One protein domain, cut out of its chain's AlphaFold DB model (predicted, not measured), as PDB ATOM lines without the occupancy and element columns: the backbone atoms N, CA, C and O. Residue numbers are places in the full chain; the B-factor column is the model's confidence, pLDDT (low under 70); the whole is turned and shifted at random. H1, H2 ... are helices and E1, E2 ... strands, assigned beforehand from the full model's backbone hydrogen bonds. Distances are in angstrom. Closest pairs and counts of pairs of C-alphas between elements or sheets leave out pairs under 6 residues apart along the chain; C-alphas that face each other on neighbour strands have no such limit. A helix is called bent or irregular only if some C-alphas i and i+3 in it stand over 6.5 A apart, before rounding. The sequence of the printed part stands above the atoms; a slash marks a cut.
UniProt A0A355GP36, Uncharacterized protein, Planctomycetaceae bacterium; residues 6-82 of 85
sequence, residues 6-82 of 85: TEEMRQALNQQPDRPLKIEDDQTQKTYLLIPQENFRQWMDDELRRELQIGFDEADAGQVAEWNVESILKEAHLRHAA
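Overview. This is residues 6 to 82 of the 85 residues of an uncharacterized protein of Planctomycetaceae bacterium (UniProt A0A355GP36). What shape is it? An open frame: hairpin E1-E2 hangs at one end of long H2 with H1 beyond it, and past the opposite end of H2 free-standing H3 folds back. What builds it? The 77 printed residues include H1, E1, E2, H2, H3 in order, mostly helix, E1 - E2 antiparallel. It is only just extended, close to loose, radius of gyration of the C-alphas 17.6 A, spanning 50 by 31 by 18 A.

Along the chain. Which strands? E1 is residues 21 to 25, E2 30 to 34. Which helices? H1, residues 7 to 15, begins at C-alpha (22.210, 47.293, 28.617). H2, residues 37 to 60, is 35.4 A long; H3, residues 69 to 82, ends at C-alpha (30.119, 15.249, 39.695).

Arrangement. Do strands pair? Hairpin E1 and E2 is antiparallel, 151 degrees; N 23 and O 32, 2.8 A, are within hydrogen-bond range. And helices? The closest C-alphas of H1 and E1, Leu 13 and Leu 21, are 6.4 A apart; H2 and H3 are apart. O i to N i+4 pairs are within hydrogen-bond range throughout H1 and H3, 18 of 20 in H2, irregular with C-alphas 38 and 41 7.3 A apart.

Size, cuts and confidence. How large? The farthest C-alphas, of Glu 7 and Glu 66, are 50.3 A apart. Any cut? The printed part has no cut, no link is long, and no printed residue is under 70 in pLDDT.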
ATOM      1  N   THR A   6      18.960  43.648  29.298       93.25
ATOM      2  CA  THR A   6      19.640  44.773  29.952       93.25
ATOM      3  C   THR A   6      20.641  45.443  29.003       93.25
ATOM      4  O   THR A   6      20.939  44.930  27.921       93.25
ATOM      5  N   GLU A   7      21.164  46.608  29.391       93.44
ATOM      6  CA  GLU A   7      22.210  47.293  28.617       93.44
ATOM      7  C   GLU A   7      23.518  46.489  28.586       93.44
ATOM      8  O   GLU A   7      24.144  46.375  27.539       93.44
ATOM      9  N   GLU A   8      23.883  45.855  29.697       91.69
ATOM     10  CA  GLU A   8      25.045  44.966  29.774       91.69
ATOM     11  C   GLU A   8      24.926  43.785  28.799       91.69
ATOM     12  O   GLU A   8      25.832  43.540  28.003       91.69
ATOM     13  N   MET A   9      23.768  43.112  28.774       92.06
ATOM     14  CA  MET A   9      23.507  42.023  27.826       92.06
ATOM     15  C   MET A   9      23.575  42.510  26.376       92.06
ATOM     16  O   MET A   9      24.102  41.813  25.513       92.06
ATOM     17  N   ARG A  10      23.070  43.719  26.096       92.69
ATOM     18  CA  ARG A  10      23.151  44.333  24.765       92.69
ATOM     19  C   ARG A  10      24.600  44.579  24.348       92.69
ATOM     20  O   ARG A  10      24.962  44.264  23.217       92.69
ATOM     21  N   GLN A  11      25.425  45.117  25.240       92.12
ATOM     22  CA  GLN A  11      26.845  45.340  24.968       92.12
ATOM     23  C   GLN A  11      27.584  44.021  24.729       92.12
ATOM     24  O   GLN A  11      28.345  43.923  23.769       92.12
ATOM     25  N   ALA A  12      27.308  42.995  25.535       90.44
ATOM     26  CA  ALA A  12      27.917  41.679  25.376       90.44
ATOM     27  C   ALA A  12      27.517  41.001  24.050       90.44
ATOM     28  O   ALA A  12      28.378  40.478  23.346       90.44
ATOM     29  N   LEU A  13      26.242  41.093  23.649       90.00
ATOM     30  CA  LEU A  13      25.774  40.611  22.341       90.00
ATOM     31  C   LEU A  13      26.463  41.336  21.176       90.00
ATOM     32  O   LEU A  13      26.819  40.708  20.186       90.00
ATOM     33  N   ASN A  14      26.711  42.642  21.298       89.94
ATOM     34  CA  ASN A  14      27.416  43.402  20.262       89.94
ATOM     35  C   ASN A  14      28.907  43.033  20.155       89.94
ATOM     36  O   ASN A  14      29.489  43.158  19.080       89.94
ATOM     37  N   GLN A  15      29.536  42.597  21.251       89.31
ATOM     38  CA  GLN A  15      30.926  42.127  21.244       89.31
ATOM     39  C   GLN A  15      31.065  40.725  20.636       89.31
ATOM     40  O   GLN A  15      32.126  40.390  20.110       89.31
ATOM     41  N   GLN A  16      30.015  39.904  20.717       83.94
ATOM     42  CA  GLN A  16      30.002  38.523  20.230       83.94
ATOM     43  C   GLN A  16      28.707  38.223  19.448       83.94
ATOM     44  O   GLN A  16      27.883  37.439  19.914       83.94
ATOM     45  N   PRO A  17      28.515  38.817  18.255       78.00
ATOM     46  CA  PRO A  17      27.243  38.744  17.525       78.00
ATOM     47  C   PRO A  17      26.863  37.326  17.072       78.00
ATOM     48  O   PRO A  17      25.682  36.993  17.005       78.00
ATOM     49  N   ASP A  18      27.860  36.477  16.813       79.19
ATOM     50  CA  ASP A  18      27.665  35.123  16.280       79.19
ATOM     51  C   ASP A  18      27.702  34.035  17.362       79.19
ATOM     52  O   ASP A  18      27.786  32.845  17.052       79.19
ATOM     53  N   ARG A  19      27.695  34.415  18.647       81.31
ATOM     54  CA  ARG A  19      27.764  33.457  19.755       81.31
ATOM     55  C   ARG A  19      26.660  33.694  20.780       81.31
ATOM     56  O   ARG A  19      26.314  34.839  21.060       81.31
ATOM     57  N   PRO A  20      26.130  32.620  21.390       89.38
ATOM     58  CA  PRO A  20      25.232  32.751  22.522       89.38
ATOM     59  C   PRO A  20      25.893  33.495  23.677       89.38
ATOM     60  O   PRO A  20      27.002  33.149  24.094       89.38
ATOM     61  N   LEU A  21      25.168  34.448  24.254       91.56
ATOM     62  CA  LEU A  21      25.561  35.053  25.516       91.56
ATOM     63  C   LEU A  21      25.177  34.114  26.662       91.56
ATOM     64  O   LEU A  21      24.004  33.777  26.831       91.56
ATOM     65  N   LYS A  22      26.163  33.711  27.464       91.69
ATOM     66  CA  LYS A  22      25.935  32.987  28.717       91.69
ATOM     67  C   LYS A  22      25.541  33.975  29.806       91.69
ATOM     68  O   LYS A  22      26.213  34.982  29.995       91.69
ATOM     69  N   ILE A  23      24.456  33.674  30.501       92.38
ATOM     70  CA  ILE A  23      23.944  34.460  31.619       92.38
ATOM     71  C   ILE A  23      23.886  33.527  32.818       92.38
ATOM     72  O   ILE A  23      23.188  32.516  32.779       92.38
ATOM     73  N   GLU A  24      24.624  33.857  33.864       92.75
ATOM     74  CA  GLU A  24      24.600  33.116  35.119       92.75
ATOM     75  C   GLU A  24      23.553  33.727  36.050       92.75
ATOM     76  O   GLU A  24      23.405  34.945  36.147       92.75
ATOM     77  N   ASP A  25      22.774  32.862  36.685       89.81
ATOM     78  CA  ASP A  25      21.857  33.228  37.750       89.81
ATOM     79  C   ASP A  25      22.463  32.785  39.077       89.81
ATOM     80  O   ASP A  25      22.364  31.617  39.455       89.81
ATOM     81  N   ASP A  26      23.072  33.732  39.788       88.25
ATOM     82  CA  ASP A  26      23.737  33.500  41.074       88.25
ATOM     83  C   ASP A  26      22.795  32.941  42.151       88.25
ATOM     84  O   ASP A  26      23.248  32.300  43.100       88.25
ATOM     85  N   GLN A  27      21.480  33.164  42.030       91.38
ATOM     86  CA  GLN A  27      20.511  32.669  43.010       91.38
ATOM     87  C   GLN A  27      20.182  31.195  42.791       91.38
ATOM     88  O   GLN A  27      19.967  30.463  43.756       91.38
ATOM     89  N   THR A  28      20.106  30.760  41.531       91.88
ATOM     90  CA  THR A  28      19.745  29.374  41.189       91.88
ATOM     91  C   THR A  28      20.922  28.528  40.718       91.88
ATOM     92  O   THR A  28      20.737  27.334  40.484       91.88
ATOM     93  N   GLN A  29      22.107  29.130  40.578       89.00
ATOM     94  CA  GLN A  29      23.312  28.554  39.970       89.00
ATOM     95  C   GLN A  29      23.072  27.998  38.560       89.00
ATOM     96  O   GLN A  29      23.778  27.109  38.085       89.00
ATOM     97  N   LYS A  30      22.046  28.504  37.868       89.06
ATOM     98  CA  LYS A  30      21.719  28.083  36.506       89.06
ATOM     99  C   LYS A  30      22.383  29.001  35.503       89.06
ATOM    100  O   LYS A  30      22.393  30.217  35.659       89.06
ATOM    101  N   THR A  31      22.851  28.408  34.415       91.31
ATOM    102  CA  THR A  31      23.311  29.150  33.246       91.31
ATOM    103  C   THR A  31      22.226  29.146  32.175       91.31
ATOM    104  O   THR A  31      21.743  28.092  31.764       91.31
ATOM    105  N   TYR A  32      21.871  30.331  31.696       91.06
ATOM    106  CA  TYR A  32      20.985  30.548  30.562       91.06
ATOM    107  C   TYR A  32      21.800  30.958  29.336       91.06
ATOM    108  O   TYR A  32      22.860  31.574  29.448       91.06
ATOM    109  N   LEU A  33      21.287  30.629  28.153       91.25
ATOM    110  CA  LEU A  33      21.844  31.069  26.879       91.25
ATOM    111  C   LEU A  33      20.876  32.052  26.229       91.25
ATOM    112  O   LEU A  33      19.701  31.739  26.033       91.25
ATOM    113  N   LEU A  34      21.381  33.232  25.889       91.81
ATOM    114  CA  LEU A  34      20.654  34.246  25.142       91.81
ATOM    115  C   LEU A  34      21.180  34.286  23.705       91.81
ATOM    116  O   LEU A  34      22.356  34.552  23.470       91.81
ATOM    117  N   ILE A  35      20.286  34.021  22.755       90.62
ATOM    118  CA  ILE A  35      20.559  33.993  21.315       90.62
ATOM    119  C   ILE A  35      19.414  34.738  20.614       90.62
ATOM    120  O   ILE A  35      18.259  34.564  21.024       90.62
ATOM    121  N   PRO A  36      19.682  35.543  19.568       89.88
ATOM    122  CA  PRO A  36      18.633  36.033  18.682       89.88
ATOM    123  C   PRO A  36      17.791  34.871  18.148       89.88
ATOM    124  O   PRO A  36      18.317  33.830  17.750       89.88
ATOM    125  N   GLN A  37      16.470  35.025  18.150       89.00
ATOM    126  CA  GLN A  37      15.558  33.931  17.812       89.00
ATOM    127  C   GLN A  37      15.771  33.431  16.375       89.00
ATOM    128  O   GLN A  37      15.675  32.233  16.111       89.00
ATOM    129  N   GLU A  38      16.091  34.342  15.462       90.06
ATOM    130  CA  GLU A  38      16.452  34.083  14.070       90.06
ATOM    131  C   GLU A  38      17.679  33.170  13.927       90.06
ATOM    132  O   GLU A  38      17.720  32.344  13.017       90.06
ATOM    133  N   ASN A  39      18.618  33.240  14.872       88.88
ATOM    134  CA  ASN A  39      19.871  32.486  14.841       88.88
ATOM    135  C   ASN A  39      19.767  31.145  15.584       88.88
ATOM    136  O   ASN A  39      20.655  30.306  15.457       88.88
ATOM    137  N   PHE A  40      18.688  30.910  16.340       88.62
ATOM    138  CA  PHE A  40      18.559  29.738  17.212       88.62
ATOM    139  C   PHE A  40      18.694  28.406  16.462       88.62
ATOM    140  O   PHE A  40      19.439  27.532  16.895       88.62
ATOM    141  N   ARG A  41      17.986  28.245  15.334       89.00
ATOM    142  CA  ARG A  41      18.025  26.990  14.562       89.00
ATOM    143  C   ARG A  41      19.410  26.719  13.995       89.00
ATOM    144  O   ARG A  41      19.922  25.622  14.160       89.00
ATOM    145  N   GLN A  42      20.008  27.730  13.370       89.75
ATOM    146  CA  GLN A  42      21.335  27.607  12.782       89.75
ATOM    147  C   GLN A  42      22.377  27.260  13.847       89.75
ATOM    148  O   GLN A  42      23.159  26.338  13.658       89.75
ATOM    149  N   TRP A  43      22.337  27.945  14.992       87.69
ATOM    150  CA  TRP A  43      23.262  27.673  16.085       87.69
ATOM    151  C   TRP A  43      23.121  26.243  16.630       87.69
ATOM    152  O   TRP A  43      24.122  25.565  16.841       87.69
ATOM    153  N   MET A  44      21.887  25.755  16.804       88.75
ATOM    154  CA  MET A  44      21.628  24.371  17.219       88.75
ATOM    155  C   MET A  44      22.166  23.344  16.214       88.75
ATOM    156  O   MET A  44      22.759  22.345  16.622       88.75
ATOM    157  N   ASP A  45      21.962  23.583  14.918       91.00
ATOM    158  CA  ASP A  45      22.443  22.693  13.860       91.00
ATOM    159  C   ASP A  45      23.977  22.667  13.801       91.00
ATOM    160  O   ASP A  45      24.573  21.605  13.609       91.00
ATOM    161  N   ASP A  46      24.621  23.822  13.981       89.06
ATOM    162  CA  ASP A  46      26.078  23.941  13.981       89.06
ATOM    163  C   ASP A  46      26.706  23.273  15.212       89.06
ATOM    164  O   ASP A  46      27.699  22.555  15.069       89.06
ATOM    165  N   GLU A  47      26.101  23.421  16.395       88.56
ATOM    166  CA  GLU A  47      26.556  22.734  17.609       88.56
ATOM    167  C   GLU A  47      26.394  21.212  17.480       88.56
ATOM    168  O   GLU A  47      27.326  20.461  17.762       88.56
ATOM    169  N   LEU A  48      25.250  20.741  16.970       89.00
ATOM    170  CA  LEU A  48      25.036  19.315  16.722       89.00
ATOM    171  C   LEU A  48      26.051  18.764  15.717       89.00
ATOM    172  O   LEU A  48      26.623  17.698  15.937       89.00
ATOM    173  N   ARG A  49      26.294  19.482  14.613       92.81
ATOM    174  CA  ARG A  49      27.271  19.065  13.601       92.81
ATOM    175  C   ARG A  49      28.675  18.977  14.192       92.81
ATOM    176  O   ARG A  49      29.395  18.035  13.875       92.81
ATOM    177  N   ARG A  50      29.048  19.928  15.049       90.19
ATOM    178  CA  ARG A  50      30.336  19.926  15.744       90.19
ATOM    179  C   ARG A  50      30.490  18.692  16.632       90.19
ATOM    180  O   ARG A  50      31.497  18.004  16.519       90.19
ATOM    181  N   GLU A  51      29.501  18.386  17.466       89.69
ATOM    182  CA  GLU A  51      29.561  17.222  18.361       89.69
ATOM    183  C   GLU A  51      29.550  15.891  17.589       89.69
ATOM    184  O   GLU A  51      30.278  14.964  17.938       89.69
ATOM    185  N   LEU A  52      28.800  15.803  16.485       91.69
ATOM    186  CA  LEU A  52      28.852  14.639  15.594       91.69
ATOM    187  C   LEU A  52      30.225  14.474  14.938       91.69
ATOM    188  O   LEU A  52      30.713  13.352  14.841       91.69
ATOM    189  N   GLN A  53      30.851  15.574  14.511       93.50
ATOM    190  CA  GLN A  53      32.181  15.524  13.909       93.50
ATOM    191  C   GLN A  53      33.223  15.004  14.899       93.50
ATOM    192  O   GLN A  53      34.039  14.180  14.512       93.50
ATOM    193  N   ILE A  54      33.150  15.408  16.173       90.94
ATOM    194  CA  ILE A  54      34.019  14.860  17.227       90.94
ATOM    195  C   ILE A  54      33.863  13.337  17.299       90.94
ATOM    196  O   ILE A  54      34.859  12.621  17.267       90.94
ATOM    197  N   GLY A  55      32.626  12.832  17.312       88.19
ATOM    198  CA  GLY A  55      32.375  11.390  17.327       88.19
ATOM    199  C   GLY A  55      32.884  10.662  16.074       88.19
ATOM    200  O   GLY A  55      33.375   9.538  16.175       88.19
ATOM    201  N   PHE A  56      32.795  11.286  14.895       92.06
ATOM    202  CA  PHE A  56      33.374  10.727  13.668       92.06
ATOM    203  C   PHE A  56      34.901  10.696  13.723       92.06
ATOM    204  O   PHE A  56      35.487   9.665  13.401       92.06
ATOM    205  N   ASP A  57      35.533  11.767  14.197       93.12
ATOM    206  CA  ASP A  57      36.988  11.850  14.335       93.12
ATOM    207  C   ASP A  57      37.511  10.811  15.349       93.12
ATOM    208  O   ASP A  57      38.531  10.161  15.113       93.12
ATOM    209  N   GLU A  58      36.799  10.605  16.462       91.12
ATOM    210  CA  GLU A  58      37.097   9.557  17.449       91.12
ATOM    211  C   GLU A  58      36.983   8.157  16.832       91.12
ATOM    212  O   GLU A  58      37.880   7.324  17.006       91.12
ATOM    213  N   ALA A  59      35.921   7.899  16.066       89.12
ATOM    214  CA  ALA A  59      35.724   6.625  15.384       89.12
ATOM    215  C   ALA A  59      36.819   6.353  14.339       89.12
ATOM    216  O   ALA A  59      37.377   5.253  14.315       89.12
ATOM    217  N   ASP A  60      37.173   7.356  13.533       93.19
ATOM    218  CA  ASP A  60      38.248   7.280  12.537       93.19
ATOM    219  C   ASP A  60      39.620   7.055  13.196       93.19
ATOM    220  O   ASP A  60      40.467   6.334  12.661       93.19
ATOM    221  N   ALA A  61      39.834   7.602  14.397       93.06
ATOM    222  CA  ALA A  61      41.019   7.351  15.216       93.06
ATOM    223  C   ALA A  61      41.011   5.978  15.922       93.06
ATOM    224  O   ALA A  61      41.958   5.650  16.643       93.06
ATOM    225  N   GLY A  62      39.958   5.173  15.748       90.44
ATOM    226  CA  GLY A  62      39.783   3.884  16.417       90.44
ATOM    227  C   GLY A  62      39.448   3.994  17.908       90.44
ATOM    228  O   GLY A  62      39.515   2.991  18.620       90.44
ATOM    229  N   GLN A  63      39.078   5.183  18.392       87.69
ATOM    230  CA  GLN A  63      38.637   5.439  19.766       87.69
ATOM    231  C   GLN A  63      37.167   5.044  19.929       87.69
ATOM    232  O   GLN A  63      36.294   5.855  20.218       87.69
ATOM    233  N   VAL A  64      36.892   3.763  19.710       83.12
ATOM    234  CA  VAL A  64      35.557   3.182  19.827       83.12
ATOM    235  C   VAL A  64      35.468   2.317  21.079       83.12
ATOM    236  O   VAL A  64      36.406   1.604  21.431       83.12
ATOM    237  N   ALA A  65      34.322   2.367  21.752       81.06
ATOM    238  CA  ALA A  65      34.006   1.487  22.868       81.06
ATOM    239  C   ALA A  65      32.985   0.428  22.436       81.06
ATOM    240  O   ALA A  65      32.181   0.648  21.528       81.06
ATOM    241  N   GLU A  66      32.992  -0.724  23.107       84.69
ATOM    242  CA  GLU A  66      31.928  -1.710  22.943       84.69
ATOM    243  C   GLU A  66      30.589  -1.095  23.370       84.69
ATOM    244  O   GLU A  66      30.486  -0.459  24.424       84.69
ATOM    245  N   TRP A  67      29.554  -1.271  22.546       83.06
ATOM    246  CA  TRP A  67      28.232  -0.715  22.817       83.06
ATOM    247  C   TRP A  67      27.574  -1.430  24.005       83.06
ATOM    248  O   TRP A  67      26.856  -2.418  23.850       83.06
ATOM    249  N   ASN A  68      27.816  -0.910  25.209       89.81
ATOM    250  CA  ASN A  68      27.265  -1.416  26.458       89.81
ATOM    251  C   ASN A  68      26.418  -0.336  27.144       89.81
ATOM    252  O   ASN A  68      26.926   0.562  27.818       89.81
ATOM    253  N   VAL A  69      25.100  -0.452  26.982       85.56
ATOM    254  CA  VAL A  69      24.120   0.531  27.468       85.56
ATOM    255  C   VAL A  69      24.202   0.737  28.983       85.56
ATOM    256  O   VAL A  69      24.117   1.871  29.448       85.56
ATOM    257  N   GLU A  70      24.408  -0.325  29.767       88.75
ATOM    258  CA  GLU A  70      24.507  -0.215  31.230       88.75
ATOM    259  C   GLU A  70      25.737   0.590  31.657       88.75
ATOM    260  O   GLU A  70      25.660   1.429  32.557       88.75
ATOM    261  N   SER A  71      26.862   0.372  30.976       84.25
ATOM    262  CA  SER A  71      28.115   1.085  31.239       84.25
ATOM    263  C   SER A  71      27.994   2.567  30.882       84.25
ATOM    264  O   SER A  71      28.380   3.422  31.681       84.25
ATOM    265  N   ILE A  72      27.366   2.871  29.742       85.88
ATOM    266  CA  ILE A  72      27.094   4.242  29.290       85.88
ATOM    267  C   ILE A  72      26.191   4.977  30.292       85.88
ATOM    268  O   ILE A  72      26.497   6.099  30.699       85.88
ATOM    269  N   LEU A  73      25.101   4.346  30.744       88.31
ATOM    270  CA  LEU A  73      24.186   4.947  31.723       88.31
ATOM    271  C   LEU A  73      24.862   5.172  33.080       88.31
ATOM    272  O   LEU A  73      24.681   6.222  33.698       88.31
ATOM    273  N   LYS A  74      25.673   4.214  33.541       88.12
ATOM    274  CA  LYS A  74      26.432   4.340  34.791       88.12
ATOM    275  C   LYS A  74      27.407   5.516  34.738       88.12
ATOM    276  O   LYS A  74      27.469   6.301  35.680       88.12
ATOM    277  N   GLU A  75      28.139   5.661  33.641       84.44
ATOM    278  CA  GLU A  75      29.073   6.767  33.450       84.44
ATOM    279  C   GLU A  75      28.354   8.121  33.324       84.44
ATOM    280  O   GLU A  75      28.809   9.121  33.883       84.44
ATOM    281  N   ALA A  76      27.199   8.163  32.651       83.31
ATOM    282  CA  ALA A  76      26.365   9.361  32.576       83.31
ATOM    283  C   ALA A  76      25.879   9.806  33.967       83.31
ATOM    284  O   ALA A  76      25.972  10.989  34.299       83.31
ATOM    285  N   HIS A  77      25.430   8.871  34.813       85.31
ATOM    286  CA  HIS A  77      25.041   9.172  36.193       85.31
ATOM    287  C   HIS A  77      26.211   9.700  37.032       85.31
ATOM    288  O   HIS A  77      26.036  10.671  37.766       85.31
ATOM    289  N   LEU A  78      27.407   9.116  36.898       86.25
ATOM    290  CA  LEU A  78      28.608   9.597  37.593       86.25
ATOM    291  C   LEU A  78      28.988  11.019  37.159       86.25
ATOM    292  O   LEU A  78      29.229  11.874  38.008       86.25
ATOM    293  N   ARG A  79      28.973  11.305  35.847       80.31
ATOM    294  CA  ARG A  79      29.226  12.653  35.309       80.31
ATOM    295  C   ARG A  79      28.189  13.676  35.780       80.31
ATOM    296  O   ARG A  79      28.544  14.822  36.040       80.31
ATOM    297  N   HIS A  80      26.923  13.279  35.891       73.75
ATOM    298  CA  HIS A  80      25.857  14.142  36.400       73.75
ATOM    299  C   HIS A  80      26.029  14.444  37.895       73.75
ATOM    300  O   HIS A  80      25.890  15.595  38.307       73.75
ATOM    301  N   ALA A  81      26.371  13.436  38.701       78.06
ATOM    302  CA  ALA A  81      26.647  13.611  40.126       78.06
ATOM    303  C   ALA A  81      27.842  14.553  40.358       78.06
ATOM    304  O   ALA A  81      27.730  15.474  41.155       78.06
ATOM    305  N   ALA A  82      28.927  14.401  39.590       72.94
ATOM    306  CA  ALA A  82      30.119  15.249  39.695       72.94
ATOM    307  C   ALA A  82      29.922  16.699  39.209       72.94
ATOM    308  O   ALA A  82      30.715  17.567  39.543       72.94
TER     309      ALA A  82